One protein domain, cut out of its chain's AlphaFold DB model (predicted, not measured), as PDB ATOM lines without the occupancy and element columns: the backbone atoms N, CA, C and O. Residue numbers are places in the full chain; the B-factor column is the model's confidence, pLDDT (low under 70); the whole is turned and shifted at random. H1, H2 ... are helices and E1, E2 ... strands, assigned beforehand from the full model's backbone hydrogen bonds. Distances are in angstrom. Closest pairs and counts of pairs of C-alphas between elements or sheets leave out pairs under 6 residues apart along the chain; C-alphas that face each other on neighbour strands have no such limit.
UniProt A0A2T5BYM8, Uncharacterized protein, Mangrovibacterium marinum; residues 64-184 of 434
ATOM      1  N   GLU A  64     -22.287  44.595 -19.048       87.38
ATOM      2  CA  GLU A  64     -21.432  45.262 -18.061       87.38
ATOM      3  C   GLU A  64     -22.244  45.797 -16.873       87.38
ATOM      4  O   GLU A  64     -23.191  46.568 -17.032       87.38
ATOM      5  N   TYR A  65     -21.805  45.464 -15.657       91.12
ATOM      6  CA  TYR A  65     -22.396  45.959 -14.414       91.12
ATOM      7  C   TYR A  65     -21.347  46.639 -13.543       91.12
ATOM      8  O   TYR A  65     -20.292  46.068 -13.265       91.12
ATOM      9  N   THR A  66     -21.661  47.851 -13.078       93.25
ATOM     10  CA  THR A  66     -20.784  48.644 -12.208       93.25
ATOM     11  C   THR A  66     -21.253  48.607 -10.754       93.25
ATOM     12  O   THR A  66     -22.293  49.164 -10.396       93.25
ATOM     13  N   TYR A  67     -20.422  48.037  -9.887       94.38
ATOM     14  CA  TYR A  67     -20.628  47.979  -8.444       94.38
ATOM     15  C   TYR A  67     -19.857  49.095  -7.754       94.38
ATOM     16  O   TYR A  67     -18.682  49.313  -8.036       94.38
ATOM     17  N   ASN A  68     -20.506  49.797  -6.826       94.38
ATOM     18  CA  ASN A  68     -19.923  50.952  -6.150       94.38
ATOM     19  C   ASN A  68     -19.950  50.785  -4.628       94.38
ATOM     20  O   ASN A  68     -20.970  50.408  -4.051       94.38
ATOM     21  N   VAL A  69     -18.858  51.164  -3.966       93.75
ATOM     22  CA  VAL A  69     -18.811  51.401  -2.518       93.75
ATOM     23  C   VAL A  69     -18.493  52.858  -2.231       93.75
ATOM     24  O   VAL A  69     -17.706  53.488  -2.923       93.75
ATOM     25  N   ALA A  70     -19.057  53.398  -1.157       92.12
ATOM     26  CA  ALA A  70     -18.582  54.647  -0.579       92.12
ATOM     27  C   ALA A  70     -17.765  54.325   0.676       92.12
ATOM     28  O   ALA A  70     -18.257  53.649   1.579       92.12
ATOM     29  N   ASN A  71     -16.530  54.816   0.752       87.75
ATOM     30  CA  ASN A  71     -15.659  54.658   1.912       87.75
ATOM     31  C   ASN A  71     -15.298  56.018   2.530       87.75
ATOM     32  O   ASN A  71     -15.294  57.070   1.890       87.75
ATOM     33  N   THR A  72     -15.027  56.020   3.833       86.00
ATOM     34  CA  THR A  72     -14.467  57.170   4.548       86.00
ATOM     35  C   THR A  72     -13.490  56.629   5.594       86.00
ATOM     36  O   THR A  72     -13.927  55.855   6.444       86.00
ATOM     37  N   PRO A  73     -12.199  57.013   5.563       84.81
ATOM     38  CA  PRO A  73     -11.584  58.020   4.690       84.81
ATOM     39  C   PRO A  73     -11.428  57.549   3.229       84.81
ATOM     40  O   PRO A  73     -11.418  56.355   2.949       84.81
ATOM     41  N   ALA A  74     -11.318  58.499   2.292       86.12
ATOM     42  CA  ALA A  74     -11.310  58.229   0.843       86.12
ATOM     43  C   ALA A  74     -10.062  57.472   0.338       86.12
ATOM     44  O   ALA A  74     -10.008  57.073  -0.817       86.12
ATOM     45  N   ASN A  75      -9.046  57.306   1.183       86.50
ATOM     46  CA  ASN A  75      -7.792  56.613   0.883       86.50
ATOM     47  C   ASN A  75      -7.722  55.196   1.477       86.50
ATOM     48  O   ASN A  75      -6.641  54.610   1.515       86.50
ATOM     49  N   ALA A  76      -8.844  54.657   1.957       90.12
ATOM     50  CA  ALA A  76      -8.923  53.253   2.335       90.12
ATOM     51  C   ALA A  76      -8.707  52.354   1.104       90.12
ATOM     52  O   ALA A  76      -9.176  52.673   0.007       90.12
ATOM     53  N   THR A  77      -8.001  51.239   1.287       91.25
ATOM     54  CA  THR A  77      -7.829  50.242   0.230       91.25
ATOM     55  C   THR A  77      -9.067  49.360   0.136       91.25
ATOM     56  O   THR A  77      -9.732  49.090   1.137       91.25
ATOM     57  N   ILE A  78      -9.403  48.938  -1.079       91.19
ATOM     58  CA  ILE A  78     -10.591  48.155  -1.400       91.19
ATOM     59  C   ILE A  78     -10.147  46.945  -2.215       91.19
ATOM     60  O   ILE A  78      -9.667  47.091  -3.338       91.19
ATOM     61  N   ARG A  79     -10.325  45.750  -1.651       89.81
ATOM     62  CA  ARG A  79     -10.127  44.485  -2.361       89.81
ATOM     63  C   ARG A  79     -11.483  43.971  -2.823       89.81
ATOM     64  O   ARG A  79     -12.325  43.631  -1.992       89.81
ATOM     65  N   TRP A  80     -11.660  43.898  -4.133       90.81
ATOM     66  CA  TRP A  80     -12.824  43.285  -4.767       90.81
ATOM     67  C   TRP A  80     -12.555  41.816  -5.075       90.81
ATOM     68  O   TRP A  80     -11.471  41.517  -5.559       90.81
ATOM     69  N   PHE A  81     -13.479  40.899  -4.815       88.31
ATOM     70  CA  PHE A  81     -13.310  39.486  -5.179       88.31
ATOM     71  C   PHE A  81     -14.650  38.745  -5.211       88.31
ATOM     72  O   PHE A  81     -15.605  39.179  -4.568       88.31
ATOM     73  N   VAL A  82     -14.714  37.646  -5.961       89.12
ATOM     74  CA  VAL A  82     -15.880  36.759  -6.054       89.12
ATOM     75  C   VAL A  82     -15.576  35.426  -5.377       89.12
ATOM     76  O   VAL A  82     -14.469  34.912  -5.513       89.12
ATOM     77  N   VAL A  83     -16.550  34.890  -4.640       86.69
ATOM     78  CA  VAL A  83     -16.478  33.581  -3.960       86.69
ATOM     79  C   VAL A  83     -17.802  32.831  -4.099       86.69
ATOM     80  O   VAL A  83     -18.854  33.470  -4.213       86.69
ATOM     81  N   ASN A  84     -17.774  31.499  -4.023       83.00
ATOM     82  CA  ASN A  84     -18.973  30.689  -3.821       83.00
ATOM     83  C   ASN A  84     -19.173  30.434  -2.314       83.00
ATOM     84  O   ASN A  84     -18.225  30.210  -1.573       83.00
ATOM     85  N   ASN A  85     -20.407  30.454  -1.820       76.81
ATOM     86  CA  ASN A  85     -20.727  30.127  -0.430       76.81
ATOM     87  C   ASN A  85     -20.325  28.685  -0.053       76.81
ATOM     88  O   ASN A  85     -20.050  28.410   1.115       76.81
ATOM     89  N   LEU A  86     -20.218  27.773  -1.027       71.31
ATOM     90  CA  LEU A  86     -19.646  26.443  -0.808       71.31
ATOM     91  C   LEU A  86     -18.140  26.458  -0.492       71.31
ATOM     92  O   LEU A  86     -17.641  25.558   0.190       71.31
ATOM     93  N   ASP A  87     -17.429  27.504  -0.893       66.50
ATOM     94  CA  ASP A  87     -16.038  27.721  -0.490       66.50
ATOM     95  C   ASP A  87     -15.933  28.152   0.987       66.50
ATOM     96  O   ASP A  87     -14.854  28.205   1.573       66.50
ATOM     97  N   VAL A  88     -17.079  28.417   1.625       66.19
ATOM     98  CA  VAL A  88     -17.235  28.903   3.001       66.19
ATOM     99  C   VAL A  88     -17.954  27.837   3.859       66.19
ATOM    100  O   VAL A  88     -18.868  28.124   4.631       66.19
ATOM    101  N   THR A  89     -17.598  26.555   3.686       56.78
ATOM    102  CA  THR A  89     -18.407  25.402   4.151       56.78
ATOM    103  C   THR A  89     -18.146  24.906   5.566       56.78
ATOM    104  O   THR A  89     -18.988  24.191   6.122       56.78
ATOM    105  N   THR A  90     -17.027  25.247   6.201       59.25
ATOM    106  CA  THR A  90     -16.833  24.953   7.624       59.25
ATOM    107  C   THR A  90     -17.121  26.199   8.456       59.25
ATOM    108  O   THR A  90     -16.844  27.308   8.040       59.25
ATOM    109  N   ASN A  91     -17.634  26.063   9.685       50.25
ATOM    110  CA  ASN A  91     -17.835  27.218  10.588       50.25
ATOM    111  C   ASN A  91     -16.525  27.987  10.916       50.25
ATOM    112  O   ASN A  91     -16.564  28.996  11.620       50.25
ATOM    113  N   SER A  92     -15.369  27.466  10.489       53.41
ATOM    114  CA  SER A  92     -14.058  28.123  10.512       53.41
ATOM    115  C   SER A  92     -13.740  28.924   9.244       53.41
ATOM    116  O   SER A  92     -12.878  29.801   9.308       53.41
ATOM    117  N   ASP A  93     -14.445  28.668   8.145       60.06
ATOM    118  CA  ASP A  93     -14.381  29.420   6.900       60.06
ATOM    119  C   ASP A  93     -15.387  30.558   7.047       60.06
ATOM    120  O   ASP A  93     -16.600  30.386   7.039       60.06
ATOM    121  N   SER A  94     -14.878  31.742   7.337       64.12
ATOM    122  CA  SER A  94     -15.657  32.975   7.345       64.12
ATOM    123  C   SER A  94     -15.142  33.800   6.182       64.12
ATOM    124  O   SER A  94     -13.934  33.821   5.978       64.12
ATOM    125  N   LEU A  95     -16.000  34.559   5.491       68.38
ATOM    126  CA  LEU A  95     -15.566  35.558   4.494       68.38
ATOM    127  C   LEU A  95     -14.466  36.495   5.044       68.38
ATOM    128  O   LEU A  95     -13.696  37.097   4.301       68.38
ATOM    129  N   ILE A  96     -14.399  36.642   6.374       63.88
ATOM    130  CA  ILE A  96     -13.354  37.375   7.091       63.88
ATOM    131  C   ILE A  96     -12.865  36.524   8.272       63.88
ATOM    132  O   ILE A  96     -13.646  36.224   9.181       63.88
ATOM    133  N   SER A  97     -11.579  36.159   8.315       59.94
ATOM    134  CA  SER A  97     -11.004  35.459   9.472       59.94
ATOM    135  C   SER A  97     -10.943  36.363  10.699       59.94
ATOM    136  O   SER A  97     -10.599  37.541  10.619       59.94
ATOM    137  N   ILE A  98     -11.199  35.772  11.869       52.41
ATOM    138  CA  ILE A  98     -11.071  36.429  13.178       52.41
ATOM    139  C   ILE A  98      -9.596  36.703  13.527       52.41
ATOM    140  O   ILE A  98      -9.322  37.539  14.388       52.41
ATOM    141  N   VAL A  99      -8.647  35.996  12.897       51.94
ATOM    142  CA  VAL A  99      -7.257  35.940  13.376       51.94
ATOM    143  C   VAL A  99      -6.259  36.657  12.459       51.94
ATOM    144  O   VAL A  99      -5.351  37.263  13.009       51.94
ATOM    145  N   ASP A 100      -6.431  36.679  11.127       50.72
ATOM    146  CA  ASP A 100      -5.391  37.211  10.208       50.72
ATOM    147  C   ASP A 100      -5.901  37.775   8.851       50.72
ATOM    148  O   ASP A 100      -5.219  37.704   7.829       50.72
ATOM    149  N   GLY A 101      -7.081  38.400   8.806       60.38
ATOM    150  CA  GLY A 101      -7.566  39.088   7.593       60.38
ATOM    151  C   GLY A 101      -8.481  38.243   6.696       60.38
ATOM    152  O   GLY A 101      -9.110  37.297   7.162       60.38
ATOM    153  N   ILE A 102      -8.654  38.653   5.434       57.19
ATOM    154  CA  ILE A 102      -9.620  38.047   4.495       57.19
ATOM    155  C   ILE A 102      -9.277  36.570   4.296       57.19
ATOM    156  O   ILE A 102      -8.163  36.257   3.872       57.19
ATOM    157  N   LEU A 103     -10.242  35.694   4.577       56.50
ATOM    158  CA  LEU A 103     -10.238  34.349   4.026       56.50
ATOM    159  C   LEU A 103     -10.996  34.387   2.686       56.50
ATOM    160  O   LEU A 103     -12.021  35.063   2.599       56.50
ATOM    161  N   PRO A 104     -10.470  33.708   1.663       53.94
ATOM    162  CA  PRO A 104      -9.346  32.798   1.778       53.94
ATOM    163  C   PRO A 104      -7.993  33.510   1.633       53.94
ATOM    164  O   PRO A 104      -7.799  34.425   0.829       53.94
ATOM    165  N   VAL A 105      -7.047  33.111   2.490       53.00
ATOM    166  CA  VAL A 105      -5.642  33.548   2.416       53.00
ATOM    167  C   VAL A 105      -4.940  32.939   1.200       53.00
ATOM    168  O   VAL A 105      -3.956  33.503   0.720       53.00
ATOM    169  N   ASP A 106      -5.486  31.835   0.685       57.12
ATOM    170  CA  ASP A 106      -5.060  31.161  -0.530       57.12
ATOM    171  C   ASP A 106      -6.000  31.525  -1.689       57.12
ATOM    172  O   ASP A 106      -7.213  31.594  -1.552       57.12
ATOM    173  N   TYR A 107      -5.437  31.775  -2.869       62.06
ATOM    174  CA  TYR A 107      -6.184  32.154  -4.075       62.06
ATOM    175  C   TYR A 107      -7.113  31.047  -4.614       62.06
ATOM    176  O   TYR A 107      -7.684  31.227  -5.682       62.06
ATOM    177  N   SER A 108      -7.216  29.895  -3.940       67.19
ATOM    178  CA  SER A 108      -7.968  28.730  -4.415       67.19
ATOM    179  C   SER A 108      -9.476  28.924  -4.390       67.19
ATOM    180  O   SER A 108     -10.143  28.314  -5.216       67.19
ATOM    181  N   ASP A 109      -9.981  29.774  -3.494       71.56
ATOM    182  CA  ASP A 109     -11.424  29.940  -3.290       71.56
ATOM    183  C   ASP A 109     -11.910  31.359  -3.639       71.56
ATOM    184  O   ASP A 109     -13.018  31.770  -3.306       71.56
ATOM    185  N   ILE A 110     -11.057  32.129  -4.324       77.38
ATOM    186  CA  ILE A 110     -11.451  33.351  -5.026       77.38
ATOM    187  C   ILE A 110     -11.539  33.012  -6.504       77.38
ATOM    188  O   ILE A 110     -10.546  32.576  -7.093       77.38
ATOM    189  N   ASP A 111     -12.690  33.292  -7.108       79.19
ATOM    190  CA  ASP A 111     -12.846  33.126  -8.543       79.19
ATOM    191  C   ASP A 111     -11.828  33.999  -9.275       79.19
ATOM    192  O   ASP A 111     -11.620  35.185  -8.970       79.19
ATOM    193  N   ALA A 112     -11.130  33.390 -10.219       72.56
ATOM    194  CA  ALA A 112     -10.082  34.079 -10.936       72.56
ATOM    195  C   ALA A 112     -10.673  35.064 -11.951       72.56
ATOM    196  O   ALA A 112     -11.802  34.905 -12.391       72.56
ATOM    197  N   THR A 113      -9.914  36.081 -12.361       67.75
ATOM    198  CA  THR A 113     -10.318  36.938 -13.492       67.75
ATOM    199  C   THR A 113      -9.903  36.312 -14.808       67.75
ATOM    200  O   THR A 113      -8.812  35.744 -14.886       67.75
ATOM    201  N   ASP A 114     -10.677  36.537 -15.863       55.41
ATOM    202  CA  ASP A 114     -10.392  35.984 -17.185       55.41
ATOM    203  C   ASP A 114      -9.432  36.840 -18.058       55.41
ATOM    204  O   ASP A 114      -8.918  36.331 -19.052       55.41
ATOM    205  N   ALA A 115      -9.124  38.106 -17.715       48.84
ATOM    206  CA  ALA A 115      -8.489  39.001 -18.695       48.84
ATOM    207  C   ALA A 115      -7.414  39.989 -18.167       48.84
ATOM    208  O   ALA A 115      -7.682  40.962 -17.465       48.84
ATOM    209  N   THR A 116      -6.189  39.810 -18.696       50.62
ATOM    210  CA  THR A 116      -5.119  40.808 -18.994       50.62
ATOM    211  C   THR A 116      -3.979  41.155 -18.007       50.62
ATOM    212  O   THR A 116      -3.148  41.996 -18.357       50.62
ATOM    213  N   GLY A 117      -3.773  40.474 -16.867       43.34
ATOM    214  CA  GLY A 117      -2.606  40.782 -16.007       43.34
ATOM    215  C   GLY A 117      -2.072  39.662 -15.104       43.34
ATOM    216  O   GLY A 117      -2.771  39.221 -14.208       43.34
ATOM    217  N   ALA A 118      -0.798  39.284 -15.319       43.97
ATOM    218  CA  ALA A 118       0.155  38.462 -14.531       43.97
ATOM    219  C   ALA A 118      -0.271  37.098 -13.939       43.97
ATOM    220  O   ALA A 118       0.610  36.273 -13.680       43.97
ATOM    221  N   TYR A 119      -1.557  36.818 -13.768       45.22
ATOM    222  CA  TYR A 119      -2.077  35.540 -13.302       45.22
ATOM    223  C   TYR A 119      -2.987  34.968 -14.391       45.22
ATOM    224  O   TYR A 119      -4.071  35.472 -14.659       45.22
ATOM    225  N   ASN A 120      -2.468  33.973 -15.105       43.94
ATOM    226  CA  ASN A 120      -3.139  33.323 -16.221       43.94
ATOM    227  C   ASN A 120      -4.118  32.288 -15.652       43.94
ATOM    228  O   ASN A 120      -3.685  31.197 -15.280       43.94
ATOM    229  N   ILE A 121      -5.400  32.635 -15.534       47.69
ATOM    230  CA  ILE A 121      -6.452  31.664 -15.227       47.69
ATOM    231  C   ILE A 121      -7.546  31.786 -16.283       47.69
ATOM    232  O   ILE A 121      -8.520  32.511 -16.143       47.69
ATOM    233  N   SER A 122      -7.397  30.978 -17.323       52.22
ATOM    234  CA  SER A 122      -8.423  30.617 -18.304       52.22
ATOM    235  C   SER A 122      -9.636  29.870 -17.705       52.22
ATOM    236  O   SER A 122     -10.367  29.220 -18.441       52.22
ATOM    237  N   ASN A 123      -9.826  29.899 -16.378       63.34
ATOM    238  CA  ASN A 123     -10.732  29.019 -15.630       63.34
ATOM    239  C   ASN A 123     -11.636  29.779 -14.642       63.34
ATOM    240  O   ASN A 123     -12.047  29.182 -13.652       63.34
ATOM    241  N   SER A 124     -11.907  31.076 -14.848       77.38
ATOM    242  CA  SER A 124     -12.946  31.736 -14.044       77.38
ATOM    243  C   SER A 124     -14.261  30.967 -14.183       77.38
ATOM    244  O   SER A 124     -14.643  30.630 -15.306       77.38
ATOM    245  N   GLU A 125     -14.937  30.669 -13.080       79.25
ATOM    246  CA  GLU A 125     -16.219  29.962 -13.091       79.25
ATOM    247  C   GLU A 125     -17.391  30.934 -13.277       79.25
ATOM    248  O   GLU A 125     -18.322  30.630 -14.019       79.25
ATOM    249  N   TYR A 126     -17.315  32.131 -12.687       84.56
ATOM    250  CA  TYR A 126     -18.446  33.061 -12.603       84.56
ATOM    251  C   TYR A 126     -18.224  34.363 -13.375       84.56
ATOM    252  O   TYR A 126     -19.188  34.973 -13.847       84.56
ATOM    253  N   ILE A 127     -16.978  34.814 -13.513       84.69
ATOM    254  CA  ILE A 127     -16.640  36.092 -14.148       84.69
ATOM    255  C   ILE A 127     -16.360  35.879 -15.638       84.69
ATOM    256  O   ILE A 127     -15.566  35.027 -16.041       84.69
ATOM    257  N   MET A 128     -17.015  36.689 -16.471       80.75
ATOM    258  CA  MET A 128     -16.718  36.759 -17.897       80.75
ATOM    259  C   MET A 128     -15.674  37.820 -18.206       80.75
ATOM    260  O   MET A 128     -14.889  37.574 -19.092       80.75
ATOM    261  N   SER A 129     -15.670  38.983 -17.547       82.31
ATOM    262  CA  SER A 129     -14.597  39.975 -17.702       82.31
ATOM    263  C   SER A 129     -14.608  41.031 -16.600       82.31
ATOM    264  O   SER A 129     -15.603  41.198 -15.895       82.31
ATOM    265  N   VAL A 130     -13.493  41.751 -16.430       85.50
ATOM    266  CA  VAL A 130     -13.390  42.920 -15.539       85.50
ATOM    267  C   VAL A 130     -12.858  44.121 -16.324       85.50
ATOM    268  O   VAL A 130     -11.689  44.145 -16.716       85.50
ATOM    269  N   THR A 131     -13.696  45.141 -16.511       81.38
ATOM    270  CA  THR A 131     -13.430  46.277 -17.411       81.38
ATOM    271  C   THR A 131     -12.577  47.374 -16.765       81.38
ATOM    272  O   THR A 131     -11.732  47.971 -17.433       81.38
ATOM    273  N   ASP A 132     -12.693  47.606 -15.450       69.56
ATOM    274  CA  ASP A 132     -11.980  48.685 -14.722       69.56
ATOM    275  C   ASP A 132     -10.471  48.404 -14.483       69.56
ATOM    276  O   ASP A 132      -9.833  48.941 -13.567       69.56
ATOM    277  N   GLY A 133      -9.881  47.561 -15.334       59.84
ATOM    278  CA  GLY A 133      -8.495  47.117 -15.303       59.84
ATOM    279  C   GLY A 133      -8.229  46.084 -14.207       59.84
ATOM    280  O   GLY A 133      -8.634  46.242 -13.054       59.84
ATOM    281  N   ALA A 134      -7.444  45.056 -14.538       61.00
ATOM    282  CA  ALA A 134      -7.038  43.974 -13.629       61.00
ATOM    283  C   ALA A 134      -6.416  44.443 -12.290       61.00
ATOM    284  O   ALA A 134      -6.310  43.669 -11.347       61.00
ATOM    285  N   ASN A 135      -6.023  45.718 -12.174       68.50
ATOM    286  CA  ASN A 135      -5.456  46.298 -10.954       68.50
ATOM    287  C   ASN A 135      -6.489  46.555  -9.840       68.50
ATOM    288  O   ASN A 135      -6.082  46.843  -8.712       68.50
ATOM    289  N   SER A 136      -7.790  46.499 -10.145       80.00
ATOM    290  CA  SER A 136      -8.882  46.756  -9.191       80.00
ATOM    291  C   SER A 136      -9.403  45.471  -8.543       80.00
ATOM    292  O   SER A 136      -9.700  45.457  -7.347       80.00
ATOM    293  N   TYR A 137      -9.484  44.388  -9.320       87.69
ATOM    294  CA  TYR A 137      -9.963  43.092  -8.852       87.69
ATOM    295  C   TYR A 137      -8.865  42.312  -8.135       87.69
ATOM    296  O   TYR A 137      -7.710  42.289  -8.549       87.69
ATOM    297  N   ASN A 138      -9.239  41.689  -7.024       85.25
ATOM    298  CA  ASN A 138      -8.400  40.923  -6.110       85.25
ATOM    299  C   ASN A 138      -7.095  41.636  -5.698       85.25
ATOM    300  O   ASN A 138      -6.107  41.014  -5.310       85.25
ATOM    301  N   SER A 139      -7.092  42.966  -5.763       84.94
ATOM    302  CA  SER A 139      -5.931  43.800  -5.488       84.94
ATOM    303  C   SER A 139      -5.946  44.272  -4.042       84.94
ATOM    304  O   SER A 139      -6.924  44.841  -3.566       84.94
ATOM    305  N   THR A 140      -4.843  44.064  -3.327       85.00
ATOM    306  CA  THR A 140      -4.701  44.490  -1.923       85.00
ATOM    307  C   THR A 140      -4.328  45.966  -1.773       85.00
ATOM    308  O   THR A 140      -4.312  46.488  -0.658       85.00
ATOM    309  N   THR A 141      -4.023  46.647  -2.880       87.31
ATOM    310  CA  THR A 141      -3.569  48.047  -2.909       87.31
ATOM    311  C   THR A 141      -4.494  48.966  -3.702       87.31
ATOM    312  O   THR A 141      -4.232  50.167  -3.781       87.31
ATOM    313  N   SER A 142      -5.567  48.428  -4.288       89.19
ATOM    314  CA  SER A 142      -6.564  49.223  -5.000       89.19
ATOM    315  C   SER A 142      -7.246  50.202  -4.046       89.19
ATOM    316  O   SER A 142      -7.552  49.863  -2.908       89.19
ATOM    317  N   ILE A 143      -7.488  51.422  -4.519       91.00
ATOM    318  CA  ILE A 143      -8.314  52.440  -3.847       91.00
ATOM    319  C   ILE A 143      -9.606  52.709  -4.633       91.00
ATOM    320  O   ILE A 143     -10.306  53.686  -4.375       91.00
ATOM    321  N   ASN A 144      -9.900  51.875  -5.634       91.06
ATOM    322  CA  ASN A 144     -11.020  52.086  -6.538       91.06
ATOM    323  C   ASN A 144     -12.332  51.729  -5.843       91.06
ATOM    324  O   ASN A 144     -12.564  50.590  -5.437       91.06
ATOM    325  N   THR A 145     -13.202  52.730  -5.738       92.75
ATOM    326  CA  THR A 145     -14.547  52.624  -5.159       92.75
ATOM    327  C   THR A 145     -15.573  52.021  -6.112       92.75
ATOM    328  O   THR A 145     -16.725  51.861  -5.724       92.75
ATOM    329  N   SER A 146     -15.165  51.706  -7.340       92.81
ATOM    330  CA  SER A 146     -15.994  51.147  -8.402       92.81
ATOM    331  C   SER A 146     -15.324  49.907  -8.990       92.81
ATOM    332  O   SER A 146     -14.093  49.871  -9.095       92.81
ATOM    333  N   LEU A 147     -16.138  48.928  -9.376       91.81
ATOM    334  CA  LEU A 147     -15.740  47.754 -10.140       91.81
ATOM    335  C   LEU A 147     -16.784  47.475 -11.225       91.81
ATOM    336  O   LEU A 147     -17.932  47.170 -10.908       91.81
ATOM    337  N   THR A 148     -16.370  47.547 -12.484       91.31
ATOM    338  CA  THR A 148     -17.175  47.157 -13.646       91.31
ATOM    339  C   THR A 148     -16.771  45.770 -14.133       91.31
ATOM    340  O   THR A 148     -15.578  45.511 -14.323       91.31
ATOM    341  N   MET A 149     -17.747  44.876 -14.308       88.69
ATOM    342  CA  MET A 149     -17.515  43.483 -14.706       88.69
ATOM    343  C   MET A 149     -18.685  42.888 -15.497       88.69
ATOM    344  O   MET A 149     -19.822  43.335 -15.353       88.69
ATOM    345  N   GLN A 150     -18.387  41.856 -16.286       86.50
ATOM    346  CA  GLN A 150     -19.354  41.012 -16.991       86.50
ATOM    347  C   GLN A 150     -19.422  39.636 -16.321       86.50
ATOM    348  O   GLN A 150     -18.399  39.103 -15.877       86.50
ATOM    349  N   TRP A 151     -20.614  39.045 -16.268       85.62
ATOM    350  CA  TRP A 151     -20.862  37.759 -15.606       85.62
ATOM    351  C   TRP A 151     -21.080  36.630 -16.613       85.62
ATOM    352  O   TRP A 151     -21.555  36.857 -17.727       85.62
ATOM    353  N   LYS A 152     -20.734  35.407 -16.208       82.12
ATOM    354  CA  LYS A 152     -21.215  34.170 -16.833       82.12
ATOM    355  C   LYS A 152     -22.584  33.799 -16.264       82.12
ATOM    356  O   LYS A 152     -23.005  34.335 -15.240       82.12
ATOM    357  N   PHE A 153     -23.252  32.846 -16.903       81.56
ATOM    358  CA  PHE A 153     -24.428  32.213 -16.328       81.56
ATOM    359  C   PHE A 153     -24.036  31.250 -15.210       81.56
ATOM    360  O   PHE A 153     -23.106  30.460 -15.362       81.56
ATOM    361  N   PHE A 154     -24.789  31.278 -14.119       80.75
ATOM    362  CA  PHE A 154     -24.785  30.284 -13.051       80.75
ATOM    363  C   PHE A 154     -26.088  30.447 -12.265       80.75
ATOM    364  O   PHE A 154     -26.690  31.518 -12.292       80.75
ATOM    365  N   ASN A 155     -26.536  29.418 -11.538       77.75
ATOM    366  CA  ASN A 155     -27.830  29.509 -10.855       77.75
ATOM    367  C   ASN A 155     -27.844  30.573  -9.731       77.75
ATOM    368  O   ASN A 155     -28.858  31.226  -9.517       77.75
ATOM    369  N   GLY A 156     -26.743  30.751  -8.988       81.12
ATOM    370  CA  GLY A 156     -26.628  31.682  -7.850       81.12
ATOM    371  C   GLY A 156     -27.591  31.385  -6.684       81.12
ATOM    372  O   GLY A 156     -27.716  32.170  -5.728       81.12
ATOM    373  N   LEU A 157     -28.307  30.260  -6.750       84.75
ATOM    374  CA  LEU A 157     -29.296  29.816  -5.775       84.75
ATOM    375  C   LEU A 157     -28.653  28.911  -4.722       84.75
ATOM    376  O   LEU A 157     -27.596  28.330  -4.937       84.75
ATOM    377  N   ALA A 158     -29.298  28.801  -3.557       76.94
ATOM    378  CA  ALA A 158     -28.800  27.943  -2.486       76.94
ATOM    379  C   ALA A 158     -28.721  26.481  -2.971       76.94
ATOM    380  O   ALA A 158     -29.690  26.016  -3.576       76.94
ATOM    381  N   PRO A 159     -27.636  25.741  -2.678       74.81
ATOM    382  CA  PRO A 159     -26.530  26.093  -1.776       74.81
ATOM    383  C   PRO A 159     -25.306  26.756  -2.447       74.81
ATOM    384  O   PRO A 159     -24.293  26.947  -1.782       74.81
ATOM    385  N   ASN A 160     -25.378  27.075  -3.741       79.94
ATOM    386  CA  ASN A 160     -24.277  27.607  -4.552       79.94
ATOM    387  C   ASN A 160     -24.375  29.136  -4.689       79.94
ATOM    388  O   ASN A 160     -24.373  29.680  -5.795       79.94
ATOM    389  N   GLU A 161     -24.542  29.858  -3.579       87.81
ATOM    390  CA  GLU A 161     -24.622  31.317  -3.650       87.81
ATOM    391  C   GLU A 161     -23.283  31.936  -4.057       87.81
ATOM    392  O   GLU A 161     -22.282  31.769  -3.366       87.81
ATOM    393  N   VAL A 162     -23.280  32.729  -5.124       88.81
ATOM    394  CA  VAL A 162     -22.098  33.478  -5.561       88.81
ATOM    395  C   VAL A 162     -22.151  34.890  -4.992       88.81
ATOM    396  O   VAL A 162     -23.169  35.587  -5.083       88.81
ATOM    397  N   LEU A 163     -21.048  35.311  -4.376       92.25
ATOM    398  CA  LEU A 163     -20.939  36.576  -3.663       92.25
ATOM    399  C   LEU A 163     -19.842  37.441  -4.282       92.25
ATOM    400  O   LEU A 163     -18.681  37.043  -4.304       92.25
ATOM    401  N   LEU A 164     -20.191  38.655  -4.706       93.38
ATOM    402  CA  LEU A 164     -19.220  39.719  -4.943       93.38
ATOM    403  C   LEU A 164     -18.951  40.438  -3.626       93.38
ATOM    404  O   LEU A 164     -19.875  40.901  -2.953       93.38
ATOM    405  N   VAL A 165     -17.680  40.577  -3.276       91.75
ATOM    406  CA  VAL A 165     -17.243  41.167  -2.019       91.75
ATOM    407  C   VAL A 165     -16.358  42.378  -2.281       91.75
ATOM    408  O   VAL A 165     -15.364  42.282  -2.994       91.75
ATOM    409  N   ALA A 166     -16.680  43.501  -1.638       92.88
ATOM    410  CA  ALA A 166     -15.785  44.641  -1.478       92.88
ATOM    411  C   ALA A 166     -15.320  44.716  -0.024       92.88
ATOM    412  O   ALA A 166     -16.068  45.133   0.864       92.88
ATOM    413  N   TYR A 167     -14.076  44.324   0.223       91.00
ATOM    414  CA  TYR A 167     -13.463  44.427   1.540       91.00
ATOM    415  C   TYR A 167     -12.614  45.691   1.635       91.00
ATOM    416  O   TYR A 167     -11.685  45.890   0.852       91.00
ATOM    417  N   VAL A 168     -12.930  46.541   2.608       90.88
ATOM    418  CA  VAL A 168     -12.344  47.870   2.781       90.88
ATOM    419  C   VAL A 168     -11.467  47.885   4.025       90.88
ATOM    420  O   VAL A 168     -11.920  47.490   5.098       90.88
ATOM    421  N   VAL A 169     -10.236  48.383   3.908       89.25
ATOM    422  CA  VAL A 169      -9.305  48.574   5.031       89.25
ATOM    423  C   VAL A 169      -8.872  50.030   5.077       89.25
ATOM    424  O   VAL A 169      -8.503  50.600   4.054       89.25
ATOM    425  N   ASP A 170      -8.921  50.652   6.256       88.06
ATOM    426  CA  ASP A 170      -8.448  52.029   6.396       88.06
ATOM    427  C   ASP A 170      -6.932  52.168   6.131       88.06
ATOM    428  O   ASP A 170      -6.173  51.199   6.159       88.06
ATOM    429  N   GLU A 171      -6.469  53.399   5.885       83.06
ATOM    430  CA  GLU A 171      -5.050  53.705   5.615       83.06
ATOM    431  C   GLU A 171      -4.101  53.204   6.722       83.06
ATOM    432  O   GLU A 171      -2.934  52.908   6.468       83.06
ATOM    433  N   PHE A 172      -4.596  53.105   7.957       82.50
ATOM    434  CA  PHE A 172      -3.810  52.710   9.126       82.50
ATOM    435  C   PHE A 172      -3.925  51.221   9.453       82.50
ATOM    436  O   PHE A 172      -3.401  50.781  10.482       82.50
ATOM    437  N   THR A 173      -4.627  50.452   8.617       78.56
ATOM    438  CA  THR A 173      -4.954  49.038   8.818       78.56
ATOM    439  C   THR A 173      -5.566  48.733  10.194       78.56
ATOM    440  O   THR A 173      -5.407  47.638  10.729       78.56
ATOM    441  N   CYS A 174      -6.218  49.722  10.808       81.38
ATOM    442  CA  CYS A 174      -6.760  49.652  12.166       81.38
ATOM    443  C   CYS A 174      -8.223  49.213  12.174       81.38
ATOM    444  O   CYS A 174      -8.674  48.589  13.136       81.38
ATOM    445  N   THR A 175      -8.964  49.559  11.123       85.00
ATOM    446  CA  THR A 175     -10.367  49.197  10.947       85.00
ATOM    447  C   THR A 175     -10.606  48.628   9.556       85.00
ATOM    448  O   THR A 175      -9.902  48.948   8.595       85.00
ATOM    449  N   ASN A 176     -11.602  47.753   9.466       87.62
ATOM    450  CA  ASN A 176     -12.056  47.157   8.225       87.62
ATOM    451  C   ASN A 176     -13.586  47.188   8.142       87.62
ATOM    452  O   ASN A 176     -14.284  47.386   9.140       87.62
ATOM    453  N   ASN A 177     -14.104  47.030   6.931       89.69
ATOM    454  CA  ASN A 177     -15.526  46.869   6.667       89.69
ATOM    455  C   ASN A 177     -15.727  46.052   5.383       89.69
ATOM    456  O   ASN A 177     -14.780  45.837   4.628       89.69
ATOM    457  N   ILE A 178     -16.950  45.600   5.131       91.06
ATOM    458  CA  ILE A 178     -17.282  44.776   3.970       91.06
ATOM    459  C   ILE A 178     -18.640  45.179   3.393       91.06
ATOM    460  O   ILE A 178     -19.585  45.453   4.133       91.06
ATOM    461  N   ALA A 179     -18.732  45.196   2.069       92.94
ATOM    462  CA  ALA A 179     -19.991  45.181   1.335       92.94
ATOM    463  C   ALA A 179     -20.058  43.890   0.515       92.94
ATOM    464  O   ALA A 179     -19.046  43.456  -0.038       92.94
ATOM    465  N   VAL A 180     -21.234  43.265   0.480       92.31
ATOM    466  CA  VAL A 180     -21.451  41.986  -0.199       92.31
ATOM    467  C   VAL A 180     -22.695  42.093  -1.066       92.31
ATOM    468  O   VAL A 180     -23.745  42.525  -0.585       92.31
ATOM    469  N   TRP A 181     -22.579  41.659  -2.315       95.56
ATOM    470  CA  TRP A 181     -23.690  41.477  -3.241       95.56
ATOM    471  C   TRP A 181     -23.823  39.991  -3.535       95.56
ATOM    472  O   TRP A 181     -22.841  39.337  -3.878       95.56
ATOM    473  N   ARG A 182     -25.034  39.454  -3.397       94.56
ATOM    474  CA  ARG A 182     -25.352  38.116  -3.894       94.56
ATOM    475  C   ARG A 182     -25.757  38.245  -5.352       94.56
ATOM    476  O   ARG A 182     -26.701  38.976  -5.638       94.56
ATOM    477  N   ILE A 183     -25.066  37.529  -6.224       94.19
ATOM    478  CA  ILE A 183     -25.286  37.595  -7.665       94.19
ATOM    479  C   ILE A 183     -26.126  36.395  -8.088       94.19
ATOM    480  O   ILE A 183     -25.821  35.261  -7.720       94.19
ATOM    481  N   ILE A 184     -27.211  36.657  -8.814       91.38
ATOM    482  CA  ILE A 184     -28.113  35.636  -9.357       91.38
ATOM    483  C   ILE A 184     -28.392  36.008 -10.817       91.38
ATOM    484  O   ILE A 184     -29.372  36.716 -11.070       91.38
TER     485      ILE A 184
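What this domain is: This is residues 64 to 184 of the 434 residues of an uncharacterized protein of Mangrovibacterium marinum (UniProt A0A2T5BYM8). With little regular structure, two small antiparallel sheets, E1 E4 E3 and E2 E5 E6, stand partly face to face, a loose sandwich. Residues 89 to 126 loop round E2's edge. Under half of 121 printed residues are in E1 E2 H1 E3 E4 E5 E6, mostly strand. It is compact, radius of gyration of the C-alphas 13.9 A, spans 37, 34 and 25 A.

How they stand to each other: Start at E1, residues 64 to 68, antiparallel to E4, residues 146 to 151; N 65 and O 149 are 2.9 A apart. E2, residues 77 to 84, is antiparallel to E5, residues 162 to 169; N 79 and O 167 are 2.9 A apart. E3, residues 127 to 130, and E4 form a hairpin, as do E5 and E6, residues 176 to 183. H1, residues 85 to 88, only grazes E2's sheet.

Where its parts are: Find C-alpha 64 at (-21.432, 45.262, -18.061), where E1 begins; E6 ends at C-alpha 183, at (-25.286, 37.595, -7.665).

The domain as a whole: H1 to E3 and E3 to E4 are long links. The pLDDT is under 70 in 37 residues, among them 87 to 108.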